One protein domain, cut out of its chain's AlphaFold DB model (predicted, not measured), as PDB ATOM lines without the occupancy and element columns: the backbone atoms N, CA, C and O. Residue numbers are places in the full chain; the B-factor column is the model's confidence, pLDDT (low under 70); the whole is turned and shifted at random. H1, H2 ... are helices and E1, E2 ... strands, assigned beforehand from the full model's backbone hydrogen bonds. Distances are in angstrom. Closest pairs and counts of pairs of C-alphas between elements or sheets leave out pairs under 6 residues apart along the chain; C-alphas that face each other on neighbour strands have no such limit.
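AT A GLANCE: This is residues 14 to 38, 159 to 211 and 226 to 249 of the 249 residues of an uncharacterized protein of archaeon (UniProt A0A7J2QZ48). Two antiparallel sheets lie face to face as a small sandwich, a twisted sheet of five strands partly covered by a sheet of three, with the short helix H1 at one end between them. The unnamed residues 18 to 38 run from E1 toward the opposite end. The 102 printed residues have eight named strands and one named helix, in the order E1 E2 E3 E4 E5 H1 E6 E7 E8; the sheets run E1 E6 E7 E4 E3 and E2 E8 E5. The class is mostly strand; the whole is compact, with a radius of gyration of the C-alphas of 14.0 A and spans of 42 by 33 by 23 A.

HOW THE PARTS SIT: In the larger sheet, E7, residues 229 to 235, is the antiparallel neighbour of E6, residues 200 to 207, with N 204 and O 232 at 2.9 A, and of E4, residues 175 to 183, with N 178 and O 233 at 2.9 A. E4 bends by 51 degrees at residue 178 and forms a hairpin with the edge strand E3, residues 170 to 172, with N 170 and O 177 at 2.8 A. At the other edge E1, residues 14 to 17, pairs with E6 through N 16 and O 203, 2.9 A. In the smaller sheet E8, residues 244 to 248, is antiparallel to E2, residues 160 to 164, with N 162 and O 246 at 2.9 A, and to E5, residues 188 to 192, with N 191 and O 245 at 2.8 A. Between the sheets, the closest C-alphas of E4 and E8 are those of Phe 183 and Phe 248, 7.3 A apart. H1, residues 194 to 199, only grazes both sheets; its closest C-alphas to E7 are those of His 199 and Phe 235, 5.1 A. In H1 every O i to N i+4 pair is within hydrogen-bond range.

IN THESE COORDINATES: E1 begins at C-alpha 14 (31.509, -41.052, 27.506) and E8 ends at C-alpha 248 (45.003, -48.813, 26.484). E4 measures 22.1 A, E6 21.2 A and E7 20.2 A from first to last C-alpha.

THE WHOLE: The C-alphas of Lys 34 and Lys 240 are the farthest apart, at 42.8 A. Residues 39 to 158 and 212 to 225 are not printed, with gaps of 13.3 A and 13.2 A between C-alphas. Of the links printed whole, no link is long. Mean pLDDT of the printed part is 73.1; 40 residues are under 70, among them 14 to 38.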
ATOM      1  N   ILE A  14      30.743 -42.222  27.916       63.53
ATOM      2  CA  ILE A  14      31.509 -41.052  27.506       63.53
ATOM      3  C   ILE A  14      31.311 -40.954  26.007       63.53
ATOM      4  O   ILE A  14      31.837 -41.774  25.260       63.53
ATOM      5  N   ASN A  15      30.486 -39.993  25.602       61.28
ATOM      6  CA  ASN A  15      30.273 -39.656  24.208       61.28
ATOM      7  C   ASN A  15      30.853 -38.267  23.968       61.28
ATOM      8  O   ASN A  15      30.443 -37.290  24.598       61.28
ATOM      9  N   ILE A  16      31.843 -38.205  23.087       67.75
ATOM     10  CA  ILE A  16      32.535 -36.977  22.744       67.75
ATOM     11  C   ILE A  16      32.310 -36.731  21.268       67.75
ATOM     12  O   ILE A  16      32.800 -37.460  20.403       67.75
ATOM     13  N   SER A  17      31.561 -35.669  21.000       65.75
ATOM     14  CA  SER A  17      31.339 -35.186  19.653       65.75
ATOM     15  C   SER A  17      32.507 -34.307  19.217       65.75
ATOM     16  O   SER A  17      32.873 -33.347  19.896       65.75
ATOM     17  N   TYR A  18      33.080 -34.632  18.063       67.44
ATOM     18  CA  TYR A  18      34.114 -33.848  17.397       67.44
ATOM     19  C   TYR A  18      33.535 -32.941  16.300       67.44
ATOM     20  O   TYR A  18      34.295 -32.350  15.531       67.44
ATOM     21  N   THR A  19      32.207 -32.769  16.241       55.41
ATOM     22  CA  THR A  19      31.577 -31.757  15.384       55.41
ATOM     23  C   THR A  19      31.834 -30.364  15.979       55.41
ATOM     24  O   THR A  19      31.056 -29.877  16.796       55.41
ATOM     25  N   GLY A  20      32.968 -29.744  15.631       59.28
ATOM     26  CA  GLY A  20      33.398 -28.438  16.152       59.28
ATOM     27  C   GLY A  20      34.879 -28.394  16.558       59.28
ATOM     28  O   GLY A  20      35.733 -29.012  15.923       59.28
ATOM     29  N   LYS A  21      35.214 -27.642  17.619       50.56
ATOM     30  CA  LYS A  21      36.582 -27.582  18.169       50.56
ATOM     31  C   LYS A  21      36.874 -28.875  18.931       50.56
ATOM     32  O   LYS A  21      36.240 -29.142  19.945       50.56
ATOM     33  N   LYS A  22      37.840 -29.659  18.447       59.47
ATOM     34  CA  LYS A  22      38.194 -30.969  19.013       59.47
ATOM     35  C   LYS A  22      38.693 -30.822  20.462       59.47
ATOM     36  O   LYS A  22      39.752 -30.217  20.648       59.47
ATOM     37  N   PRO A  23      37.983 -31.339  21.480       52.78
ATOM     38  CA  PRO A  23      38.503 -31.334  22.841       52.78
ATOM     39  C   PRO A  23      39.703 -32.286  22.939       52.78
ATOM     40  O   PRO A  23      39.684 -33.377  22.372       52.78
ATOM     41  N   GLN A  24      40.751 -31.880  23.662       51.62
ATOM     42  CA  GLN A  24      41.746 -32.835  24.149       51.62
ATOM     43  C   GLN A  24      41.116 -33.603  25.306       51.62
ATOM     44  O   GLN A  24      40.722 -33.013  26.311       51.62
ATOM     45  N   VAL A  25      40.993 -34.914  25.144       51.22
ATOM     46  CA  VAL A  25      40.372 -35.787  26.135       51.22
ATOM     47  C   VAL A  25      41.487 -36.530  26.844       51.22
ATOM     48  O   VAL A  25      42.047 -37.476  26.304       51.22
ATOM     49  N   ASN A  26      41.810 -36.085  28.054       42.78
ATOM     50  CA  ASN A  26      42.776 -36.761  28.908       42.78
ATOM     51  C   ASN A  26      42.010 -37.539  29.976       42.78
ATOM     52  O   ASN A  26      41.337 -36.950  30.820       42.78
ATOM     53  N   PHE A  27      42.113 -38.865  29.944       52.16
ATOM     54  CA  PHE A  27      41.576 -39.705  31.007       52.16
ATOM     55  C   PHE A  27      42.547 -39.713  32.188       52.16
ATOM     56  O   PHE A  27      43.705 -40.109  32.054       52.16
ATOM     57  N   SER A  28      42.083 -39.251  33.348       39.53
ATOM     58  CA  SER A  28      42.849 -39.280  34.594       39.53
ATOM     59  C   SER A  28      42.555 -40.545  35.394       39.53
ATOM     60  O   SER A  28      41.449 -41.085  35.358       39.53
ATOM     61  N   TYR A  29      43.540 -40.987  36.171       46.06
ATOM     62  CA  TYR A  29      43.389 -42.140  37.048       46.06
ATOM     63  C   TYR A  29      42.374 -41.879  38.168       46.06
ATOM     64  O   TYR A  29      42.269 -40.752  38.665       46.06
ATOM     65  N   PRO A  30      41.649 -42.917  38.619       45.28
ATOM     66  CA  PRO A  30      40.913 -42.838  39.867       45.28
ATOM     67  C   PRO A  30      41.868 -42.510  41.021       45.28
ATOM     68  O   PRO A  30      42.714 -43.317  41.394       45.28
ATOM     69  N   VAL A  31      41.689 -41.331  41.621       49.22
ATOM     70  CA  VAL A  31      42.494 -40.824  42.751       49.22
ATOM     71  C   VAL A  31      42.359 -41.715  43.999       49.22
ATOM     72  O   VAL A  31      43.152 -41.628  44.932       49.22
ATOM     73  N   LYS A  32      41.345 -42.590  44.056       47.62
ATOM     74  CA  LYS A  32      41.066 -43.460  45.204       47.62
ATOM     75  C   LYS A  32      41.105 -44.932  44.797       47.62
ATOM     76  O   LYS A  32      40.453 -45.341  43.843       47.62
ATOM     77  N   LYS A  33      41.761 -45.760  45.619       44.84
ATOM     78  CA  LYS A  33      41.910 -47.214  45.409       44.84
ATOM     79  C   LYS A  33      40.592 -47.975  45.207       44.84
ATOM     80  O   LYS A  33      40.563 -48.975  44.505       44.84
ATOM     81  N   LYS A  34      39.497 -47.517  45.822       49.66
ATOM     82  CA  LYS A  34      38.166 -48.125  45.642       49.66
ATOM     83  C   LYS A  34      37.629 -47.997  44.208       49.66
ATOM     84  O   LYS A  34      36.775 -48.783  43.821       49.66
ATOM     85  N   ASP A  35      38.141 -47.026  43.458       43.81
ATOM     86  CA  ASP A  35      37.717 -46.716  42.097       43.81
ATOM     87  C   ASP A  35      38.688 -47.362  41.073       43.81
ATOM     88  O   ASP A  35      38.313 -47.641  39.936       43.81
ATOM     89  N   SER A  36      39.921 -47.702  41.487       47.97
ATOM     90  CA  SER A  36      40.891 -48.468  40.696       47.97
ATOM     91  C   SER A  36      40.708 -49.980  40.903       47.97
ATOM     92  O   SER A  36      41.036 -50.516  41.960       47.97
ATOM     93  N   HIS A  37      40.250 -50.710  39.885       48.66
ATOM     94  CA  HIS A  37      40.086 -52.176  39.932       48.66
ATOM     95  C   HIS A  37      41.424 -52.947  39.848       48.66
ATOM     96  O   HIS A  37      41.492 -54.073  39.366       48.66
ATOM     97  N   THR A  38      42.528 -52.335  40.266       51.72
ATOM     98  CA  THR A  38      43.876 -52.875  40.106       51.72
ATOM     99  C   THR A  38      44.343 -53.623  41.353       51.72
ATOM    100  O   THR A  38      44.314 -53.115  42.469       51.72
ATOM    101  N   LYS A 159      50.967 -51.317  29.682       69.50
ATOM    102  CA  LYS A 159      50.161 -50.641  28.657       69.50
ATOM    103  C   LYS A 159      50.105 -51.524  27.409       69.50
ATOM    104  O   LYS A 159      51.118 -52.108  27.015       69.50
ATOM    105  N   ARG A 160      48.930 -51.634  26.800       71.62
ATOM    106  CA  ARG A 160      48.722 -52.287  25.507       71.62
ATOM    107  C   ARG A 160      48.653 -51.223  24.423       71.62
ATOM    108  O   ARG A 160      48.221 -50.101  24.671       71.62
ATOM    109  N   TYR A 161      49.099 -51.587  23.232       82.38
ATOM    110  CA  TYR A 161      49.092 -50.721  22.064       82.38
ATOM    111  C   TYR A 161      48.306 -51.407  20.954       82.38
ATOM    112  O   TYR A 161      48.528 -52.587  20.677       82.38
ATOM    113  N   ALA A 162      47.396 -50.666  20.333       84.25
ATOM    114  CA  ALA A 162      46.710 -51.059  19.115       84.25
ATOM    115  C   ALA A 162      46.919 -49.977  18.060       84.25
ATOM    116  O   ALA A 162      46.792 -48.783  18.338       84.25
ATOM    117  N   LYS A 163      47.224 -50.407  16.838       89.75
ATOM    118  CA  LYS A 163      47.297 -49.536  15.671       89.75
ATOM    119  C   LYS A 163      46.253 -49.987  14.674       89.75
ATOM    120  O   LYS A 163      46.330 -51.107  14.182       89.75
ATOM    121  N   PHE A 164      45.317 -49.101  14.380       88.88
ATOM    122  CA  PHE A 164      44.254 -49.342  13.425       88.88
ATOM    123  C   PHE A 164      44.552 -48.635  12.111       88.88
ATOM    124  O   PHE A 164      44.978 -47.475  12.072       88.88
ATOM    125  N   THR A 165      44.319 -49.364  11.033       90.88
ATOM    126  CA  THR A 165      44.503 -48.942   9.648       90.88
ATOM    127  C   THR A 165      43.186 -49.088   8.892       90.88
ATOM    128  O   THR A 165      42.165 -49.471   9.461       90.88
ATOM    129  N   GLN A 166      43.186 -48.803   7.588       87.62
ATOM    130  CA  GLN A 166      41.981 -48.903   6.760       87.62
ATOM    131  C   GLN A 166      41.320 -50.294   6.810       87.62
ATOM    132  O   GLN A 166      40.103 -50.408   6.710       87.62
ATOM    133  N   LYS A 167      42.112 -51.355   7.008       89.25
ATOM    134  CA  LYS A 167      41.619 -52.739   7.066       89.25
ATOM    135  C   LYS A 167      40.747 -53.022   8.290       89.25
ATOM    136  O   LYS A 167      39.962 -53.963   8.264       89.25
ATOM    137  N   ASP A 168      40.883 -52.216   9.337       87.50
ATOM    138  CA  ASP A 168      40.211 -52.420  10.622       87.50
ATOM    139  C   ASP A 168      38.884 -51.648  10.721       87.50
ATOM    140  O   ASP A 168      38.204 -51.685  11.750       87.50
ATOM    141  N   ILE A 169      38.514 -50.933   9.652       88.69
ATOM    142  CA  ILE A 169      37.267 -50.180   9.558       88.69
ATOM    143  C   ILE A 169      36.102 -51.157   9.401       88.69
ATOM    144  O   ILE A 169      36.032 -51.933   8.446       88.69
ATOM    145  N   LYS A 170      35.144 -51.066  10.317       90.06
ATOM    146  CA  LYS A 170      33.870 -51.776  10.259       90.06
ATOM    147  C   LYS A 170      32.797 -50.858   9.673       90.06
ATOM    148  O   LYS A 170      32.764 -49.657   9.949       90.06
ATOM    149  N   LYS A 171      31.908 -51.441   8.869       88.69
ATOM    150  CA  LYS A 171      30.722 -50.781   8.312       88.69
ATOM    151  C   LYS A 171      29.489 -51.542   8.774       88.69
ATOM    152  O   LYS A 171      29.370 -52.733   8.499       88.69
ATOM    153  N   GLU A 172      28.600 -50.869   9.490       84.94
ATOM    154  CA  GLU A 172      27.352 -51.447   9.992       84.94
ATOM    155  C   GLU A 172      26.210 -50.471   9.698       84.94
ATOM    156  O   GLU A 172      26.127 -49.393  10.293       84.94
ATOM    157  N   GLY A 173      25.365 -50.820   8.723       83.50
ATOM    158  CA  GLY A 173      24.393 -49.881   8.156       83.50
ATOM    159  C   GLY A 173      25.091 -48.622   7.632       83.50
ATOM    160  O   GLY A 173      26.059 -48.716   6.880       83.50
ATOM    161  N   ASP A 174      24.639 -47.456   8.095       82.19
ATOM    162  CA  ASP A 174      25.206 -46.149   7.731       82.19
ATOM    163  C   ASP A 174      26.422 -45.742   8.587       82.19
ATOM    164  O   ASP A 174      27.015 -44.686   8.375       82.19
ATOM    165  N   SER A 175      26.798 -46.549   9.584       84.75
ATOM    166  CA  SER A 175      27.883 -46.219  10.513       84.75
ATOM    167  C   SER A 175      29.221 -46.789  10.047       84.75
ATOM    168  O   SER A 175      29.365 -48.000   9.872       84.75
ATOM    169  N   ILE A 176      30.225 -45.919   9.923       90.81
ATOM    170  CA  ILE A 176      31.623 -46.278   9.650       90.81
ATOM    171  C   ILE A 176      32.410 -46.085  10.942       90.81
ATOM    172  O   ILE A 176      32.478 -44.965  11.450       90.81
ATOM    173  N   TYR A 177      32.997 -47.148  11.494       90.62
ATOM    174  CA  TYR A 177      33.700 -47.050  12.772       90.62
ATOM    175  C   TYR A 177      34.881 -48.008  12.919       90.62
ATOM    176  O   TYR A 177      34.965 -49.040  12.263       90.62
ATOM    177  N   ILE A 178      35.783 -47.667  13.836       89.69
ATOM    178  CA  ILE A 178      36.783 -48.587  14.386       89.69
ATOM    179  C   ILE A 178      36.376 -48.935  15.807       89.69
ATOM    180  O   ILE A 178      35.906 -48.074  16.547       89.69
ATOM    181  N   GLU A 179      36.575 -50.191  16.188       87.69
ATOM    182  CA  GLU A 179      36.286 -50.683  17.528       87.69
ATOM    183  C   GLU A 179      37.559 -51.218  18.180       87.69
ATOM    184  O   GLU A 179      38.192 -52.137  17.660       87.69
ATOM    185  N   LEU A 180      37.902 -50.666  19.343       83.88
ATOM    186  CA  LEU A 180      38.865 -51.277  20.246       83.88
ATOM    187  C   LEU A 180      38.127 -52.364  21.038       83.88
ATOM    188  O   LEU A 180      37.222 -52.027  21.816       83.88
ATOM    189  N   PRO A 181      38.480 -53.650  20.851       72.69
ATOM    190  CA  PRO A 181      37.851 -54.726  21.591       72.69
ATOM    191  C   PRO A 181      38.172 -54.621  23.085       72.69
ATOM    192  O   PRO A 181      39.195 -54.067  23.481       72.69
ATOM    193  N   ILE A 182      37.255 -55.182  23.870       73.88
ATOM    194  CA  ILE A 182      37.207 -55.279  25.332       73.88
ATOM    195  C   ILE A 182      38.522 -54.935  26.062       73.88
ATOM    196  O   ILE A 182      39.520 -55.651  25.948       73.88
ATOM    197  N   PHE A 183      38.478 -53.899  26.897       70.56
ATOM    198  CA  PHE A 183      39.566 -53.498  27.785       70.56
ATOM    199  C   PHE A 183      39.078 -53.313  29.228       70.56
ATOM    200  O   PHE A 183      37.889 -53.123  29.490       70.56
ATOM    201  N   SER A 184      40.001 -53.467  30.178       57.72
ATOM    202  CA  SER A 184      39.687 -53.677  31.599       57.72
ATOM    203  C   SER A 184      39.857 -52.422  32.456       57.72
ATOM    204  O   SER A 184      39.542 -52.445  33.647       57.72
ATOM    205  N   ASN A 185      40.388 -51.324  31.897       59.00
ATOM    206  CA  ASN A 185      40.729 -50.152  32.689       59.00
ATOM    207  C   ASN A 185      40.775 -48.803  31.941       59.00
ATOM    208  O   ASN A 185      40.863 -48.709  30.728       59.00
ATOM    209  N   VAL A 186      40.768 -47.730  32.736       56.44
ATOM    210  CA  VAL A 186      40.434 -46.319  32.430       56.44
ATOM    211  C   VAL A 186      41.396 -45.584  31.468       56.44
ATOM    212  O   VAL A 186      41.245 -44.390  31.233       56.44
ATOM    213  N   ILE A 187      42.386 -46.259  30.880       56.44
ATOM    214  CA  ILE A 187      43.322 -45.621  29.942       56.44
ATOM    215  C   ILE A 187      42.867 -45.952  28.524       56.44
ATOM    216  O   ILE A 187      42.936 -47.105  28.113       56.44
ATOM    217  N   CYS A 188      42.428 -44.940  27.786       66.38
ATOM    218  CA  CYS A 188      42.240 -44.996  26.341       66.38
ATOM    219  C   CYS A 188      42.760 -43.676  25.770       66.38
ATOM    220  O   CYS A 188      42.007 -42.722  25.584       66.38
ATOM    221  N   ASP A 189      44.078 -43.598  25.601       72.38
ATOM    222  CA  ASP A 189      44.716 -42.476  24.918       72.38
ATOM    223  C   ASP A 189      44.802 -42.817  23.434       72.38
ATOM    224  O   ASP A 189      45.224 -43.923  23.082       72.38
ATOM    225  N   PHE A 190      44.371 -41.907  22.565       78.00
ATOM    226  CA  PHE A 190      44.381 -42.157  21.136       78.00
ATOM    227  C   PHE A 190      44.897 -40.977  20.325       78.00
ATOM    228  O   PHE A 190      44.626 -39.808  20.599       78.00
ATOM    229  N   LYS A 191      45.597 -41.310  19.242       81.56
ATOM    230  CA  LYS A 191      46.126 -40.360  18.271       81.56
ATOM    231  C   LYS A 191      45.673 -40.756  16.876       81.56
ATOM    232  O   LYS A 191      46.069 -41.790  16.344       81.56
ATOM    233  N   ALA A 192      44.855 -39.904  16.267       84.00
ATOM    234  CA  ALA A 192      44.426 -40.048  14.881       84.00
ATOM    235  C   ALA A 192      45.276 -39.162  13.959       84.00
ATOM    236  O   ALA A 192      45.562 -38.007  14.284       84.00
ATOM    237  N   THR A 193      45.653 -39.679  12.790       84.19
ATOM    238  CA  THR A 193      46.465 -38.957  11.793       84.19
ATOM    239  C   THR A 193      45.767 -38.895  10.433       84.19
ATOM    240  O   THR A 193      44.946 -39.751  10.118       84.19
ATOM    241  N   LYS A 194      46.083 -37.876   9.621       89.00
ATOM    242  CA  LYS A 194      45.538 -37.685   8.260       89.00
ATOM    243  C   LYS A 194      44.001 -37.821   8.198       89.00
ATOM    244  O   LYS A 194      43.306 -37.122   8.940       89.00
ATOM    245  N   ASP A 195      43.473 -38.708   7.350       87.31
ATOM    246  CA  ASP A 195      42.038 -38.877   7.118       87.31
ATOM    247  C   ASP A 195      41.316 -39.372   8.367       87.31
ATOM    248  O   ASP A 195      40.195 -38.940   8.630       87.31
ATOM    249  N   PHE A 196      41.978 -40.200   9.184       85.56
ATOM    250  CA  PHE A 196      41.424 -40.651  10.462       85.56
ATOM    251  C   PHE A 196      41.146 -39.475  11.392       85.56
ATOM    252  O   PHE A 196      40.136 -39.472  12.077       85.56
ATOM    253  N   SER A 197      41.996 -38.444  11.411       83.69
ATOM    254  CA  SER A 197      41.709 -37.237  12.195       83.69
ATOM    255  C   SER A 197      40.651 -36.369  11.521       83.69
ATOM    256  O   SER A 197      39.794 -35.802  12.195       83.69
ATOM    257  N   LYS A 198      40.704 -36.232  10.194       85.19
ATOM    258  CA  LYS A 198      39.816 -35.339   9.437       85.19
ATOM    259  C   LYS A 198      38.355 -35.779   9.476       85.19
ATOM    260  O   LYS A 198      37.480 -34.925   9.558       85.19
ATOM    261  N   HIS A 199      38.109 -37.083   9.404       88.19
ATOM    262  CA  HIS A 199      36.765 -37.646   9.325       88.19
ATOM    263  C   HIS A 199      36.228 -38.142  10.662       88.19
ATOM    264  O   HIS A 199      35.082 -38.577  10.697       88.19
ATOM    265  N   LEU A 200      37.012 -38.082  11.746       85.25
ATOM    266  CA  LEU A 200      36.543 -38.463  13.076       85.25
ATOM    267  C   LEU A 200      35.415 -37.532  13.524       85.25
ATOM    268  O   LEU A 200      35.634 -36.342  13.749       85.25
ATOM    269  N   ARG A 201      34.228 -38.108  13.686       86.25
ATOM    270  CA  ARG A 201      33.005 -37.407  14.067       86.25
ATOM    271  C   ARG A 201      32.705 -37.564  15.548       86.25
ATOM    272  O   ARG A 201      32.320 -36.605  16.214       86.25
ATOM    273  N   GLU A 202      32.848 -38.777  16.060       84.81
ATOM    274  CA  GLU A 202      32.364 -39.134  17.389       84.81
ATOM    275  C   GLU A 202      33.252 -40.214  17.997       84.81
ATOM    276  O   GLU A 202      33.733 -41.114  17.307       84.81
ATOM    277  N   PHE A 203      33.486 -40.100  19.298       82.94
ATOM    278  CA  PHE A 203      34.175 -41.102  20.091       82.94
ATOM    279  C   PHE A 203      33.276 -41.542  21.230       82.94
ATOM    280  O   PHE A 203      32.738 -40.712  21.965       82.94
ATOM    281  N   GLU A 204      33.158 -42.850  21.387       82.19
ATOM    282  CA  GLU A 204      32.285 -43.455  22.368       82.19
ATOM    283  C   GLU A 204      33.021 -44.518  23.178       82.19
ATOM    284  O   GLU A 204      33.632 -45.424  22.615       82.19
ATOM    285  N   ILE A 205      32.900 -44.447  24.503       78.00
ATOM    286  CA  ILE A 205      33.283 -45.524  25.420       78.00
ATOM    287  C   ILE A 205      32.028 -46.034  26.124       78.00
ATOM    288  O   ILE A 205      31.263 -45.252  26.699       78.00
ATOM    289  N   ARG A 206      31.834 -47.353  26.093       75.31
ATOM    290  CA  ARG A 206      30.687 -48.036  26.702       75.31
ATOM    291  C   ARG A 206      31.123 -49.263  27.485       75.31
ATOM    292  O   ARG A 206      32.060 -49.959  27.104       75.31
ATOM    293  N   GLU A 207      30.386 -49.556  28.549       69.81
ATOM    294  CA  GLU A 207      30.489 -50.832  29.250       69.81
ATOM    295  C   GLU A 207      30.011 -51.967  28.325       69.81
ATOM    296  O   GLU A 207      28.952 -51.901  27.688       69.81
ATOM    297  N   HIS A 208      30.822 -53.011  28.216       68.75
ATOM    298  CA  HIS A 208      30.506 -54.232  27.509       68.75
ATOM    299  C   HIS A 208      29.516 -55.043  28.343       68.75
ATOM    300  O   HIS A 208      29.862 -55.649  29.357       68.75
ATOM    301  N   ASN A 209      28.261 -55.065  27.903       60.31
ATOM    302  CA  ASN A 209      27.229 -55.848  28.562       60.31
ATOM    303  C   ASN A 209      27.407 -57.330  28.215       60.31
ATOM    304  O   ASN A 209      26.937 -57.805  27.178       60.31
ATOM    305  N   PHE A 210      28.077 -58.072  29.091       58.22
ATOM    306  CA  PHE A 210      28.031 -59.522  29.035       58.22
ATOM    307  C   PHE A 210      26.587 -59.978  29.232       58.22
ATOM    308  O   PHE A 210      26.063 -59.941  30.346       58.22
ATOM    309  N   LYS A 211      25.942 -60.473  28.167       50.09
ATOM    310  CA  LYS A 211      24.742 -61.299  28.329       50.09
ATOM    311  C   LYS A 211      25.120 -62.446  29.262       50.09
ATOM    312  O   LYS A 211      25.900 -63.311  28.883       50.09
ATOM    313  N   GLU A 226      33.946 -58.138  36.393       52.25
ATOM    314  CA  GLU A 226      34.899 -57.275  35.715       52.25
ATOM    315  C   GLU A 226      34.069 -56.397  34.779       52.25
ATOM    316  O   GLU A 226      33.478 -56.880  33.814       52.25
ATOM    317  N   ILE A 227      33.934 -55.119  35.141       56.81
ATOM    318  CA  ILE A 227      33.349 -54.099  34.278       56.81
ATOM    319  C   ILE A 227      34.309 -53.977  33.100       56.81
ATOM    320  O   ILE A 227      35.395 -53.410  33.222       56.81
ATOM    321  N   LEU A 228      33.936 -54.582  31.983       66.44
ATOM    322  CA  LEU A 228      34.706 -54.530  30.754       66.44
ATOM    323  C   LEU A 228      34.175 -53.409  29.877       66.44
ATOM    324  O   LEU A 228      32.975 -53.174  29.838       66.44
ATOM    325  N   TRP A 229      35.061 -52.713  29.179       73.62
ATOM    326  CA  TRP A 229      34.736 -51.550  28.359       73.62
ATOM    327  C   TRP A 229      35.084 -51.820  26.904       73.62
ATOM    328  O   TRP A 229      35.998 -52.582  26.616       73.62
ATOM    329  N   TYR A 230      34.389 -51.179  25.973       79.19
ATOM    330  CA  TYR A 230      34.816 -51.089  24.581       79.19
ATOM    331  C   TYR A 230      34.758 -49.635  24.124       79.19
ATOM    332  O   TYR A 230      33.999 -48.829  24.670       79.19
ATOM    333  N   ALA A 231      35.583 -49.303  23.133       84.19
ATOM    334  CA  ALA A 231      35.650 -47.962  22.577       84.19
ATOM    335  C   ALA A 231      35.407 -48.000  21.070       84.19
ATOM    336  O   ALA A 231      35.886 -48.905  20.382       84.19
ATOM    337  N   ARG A 232      34.654 -47.023  20.566       88.38
ATOM    338  CA  ARG A 232      34.341 -46.858  19.148       88.38
ATOM    339  C   ARG A 232      34.676 -45.451  18.684       88.38
ATOM    340  O   ARG A 232      34.338 -44.472  19.344       88.38
ATOM    341  N   TRP A 233      35.309 -45.366  17.523       88.69
ATOM    342  CA  TRP A 233      35.575 -44.117  16.814       88.69
ATOM    343  C   TRP A 233      34.757 -44.125  15.536       88.69
ATOM    344  O   TRP A 233      34.977 -44.985  14.686       88.69
ATOM    345  N   TYR A 234      33.819 -43.195  15.415       89.62
ATOM    346  CA  TYR A 234      32.923 -43.066  14.273       89.62
ATOM    347  C   TYR A 234      33.430 -42.007  13.301       89.62
ATOM    348  O   TYR A 234      33.889 -40.936  13.715       89.62
ATOM    349  N   PHE A 235      33.295 -42.289  12.008       89.25
ATOM    350  CA  PHE A 235      33.774 -41.429  10.935       89.25
ATOM    351  C   PHE A 235      32.638 -40.987  10.009       89.25
ATOM    352  O   PHE A 235      31.785 -41.791   9.644       89.25
ATOM    353  N   ASP A 236      32.655 -39.722   9.581       88.25
ATOM    354  CA  ASP A 236      31.691 -39.195   8.598       88.25
ATOM    355  C   ASP A 236      31.932 -39.746   7.185       88.25
ATOM    356  O   ASP A 236      31.017 -39.829   6.366       88.25
ATOM    357  N   LYS A 237      33.185 -40.092   6.875       89.50
ATOM    358  CA  LYS A 237      33.610 -40.727   5.622       89.50
ATOM    359  C   LYS A 237      34.677 -41.762   5.924       89.50
ATOM    360  O   LYS A 237      35.423 -41.610   6.885       89.50
ATOM    361  N   GLU A 238      34.776 -42.776   5.073       90.31
ATOM    362  CA  GLU A 238      35.808 -43.803   5.186       90.31
ATOM    363  C   GLU A 238      37.212 -43.191   5.030       90.31
ATOM    364  O   GLU A 238      37.523 -42.661   3.956       90.31
ATOM    365  N   PRO A 239      38.061 -43.235   6.075       88.31
ATOM    366  CA  PRO A 239      39.429 -42.752   5.971       88.31
ATOM    367  C   PRO A 239      40.264 -43.679   5.080       88.31
ATOM    368  O   PRO A 239      40.234 -44.898   5.240       88.31
ATOM    369  N   LYS A 240      41.017 -43.095   4.140       88.56
ATOM    370  CA  LYS A 240      41.853 -43.840   3.184       88.56
ATOM    371  C   LYS A 240      43.326 -43.793   3.568       88.56
ATOM    372  O   LYS A 240      44.042 -44.772   3.389       88.56
ATOM    373  N   GLU A 241      43.770 -42.677   4.140       87.25
ATOM    374  CA  GLU A 241      45.152 -42.489   4.566       87.25
ATOM    375  C   GLU A 241      45.314 -42.230   6.066       87.25
ATOM    376  O   GLU A 241      44.537 -41.517   6.701       87.25
ATOM    377  N   GLY A 242      46.428 -42.718   6.616       88.19
ATOM    378  CA  GLY A 242      46.820 -42.506   8.008       88.19
ATOM    379  C   GLY A 242      46.521 -43.711   8.887       88.19
ATOM    380  O   GLY A 242      46.427 -44.841   8.410       88.19
ATOM    381  N   PHE A 243      46.430 -43.459  10.186       87.50
ATOM    382  CA  PHE A 243      46.151 -44.480  11.187       87.50
ATOM    383  C   PHE A 243      45.555 -43.866  12.457       87.50
ATOM    384  O   PHE A 243      45.695 -42.662  12.715       87.50
ATOM    385  N   LEU A 244      44.955 -44.732  13.268       85.69
ATOM    386  CA  LEU A 244      44.545 -44.462  14.639       85.69
ATOM    387  C   LEU A 244      45.408 -45.312  15.579       85.69
ATOM    388  O   LEU A 244      45.362 -46.538  15.544       85.69
ATOM    389  N   GLU A 245      46.210 -44.657  16.408       84.75
ATOM    390  CA  GLU A 245      46.987 -45.300  17.467       84.75
ATOM    391  C   GLU A 245      46.240 -45.196  18.779       84.75
ATOM    392  O   GLU A 245      45.761 -44.118  19.117       84.75
ATOM    393  N   VAL A 246      46.158 -46.300  19.514       80.81
ATOM    394  CA  VAL A 246      45.480 -46.361  20.802       80.81
ATOM    395  C   VAL A 246      46.380 -47.043  21.819       80.81
ATOM    396  O   VAL A 246      46.849 -48.163  21.611       80.81
ATOM    397  N   VAL A 247      46.601 -46.369  22.941       74.75
ATOM    398  CA  VAL A 247      47.286 -46.906  24.112       74.75
ATOM    399  C   VAL A 247      46.239 -47.144  25.187       74.75
ATOM    400  O   VAL A 247      45.572 -46.211  25.633       74.75
ATOM    401  N   PHE A 248      46.087 -48.402  25.598       71.19
ATOM    402  CA  PHE A 248      45.003 -48.813  26.484       71.19
ATOM    403  C   PHE A 248      45.416 -49.839  27.543       71.19
ATOM    404  O   PHE A 248      46.524 -50.387  27.501       71.19
ATOM    405  N   LYS A 249      44.537 -50.078  28.523       64.38
ATOM    406  CA  LYS A 249      44.736 -51.025  29.633       64.38
ATOM    407  C   LYS A 249      43.489 -51.870  29.896       64.38
ATOM    408  O   LYS A 249      42.380 -51.311  29.922       64.38
TER     409      LYS A 249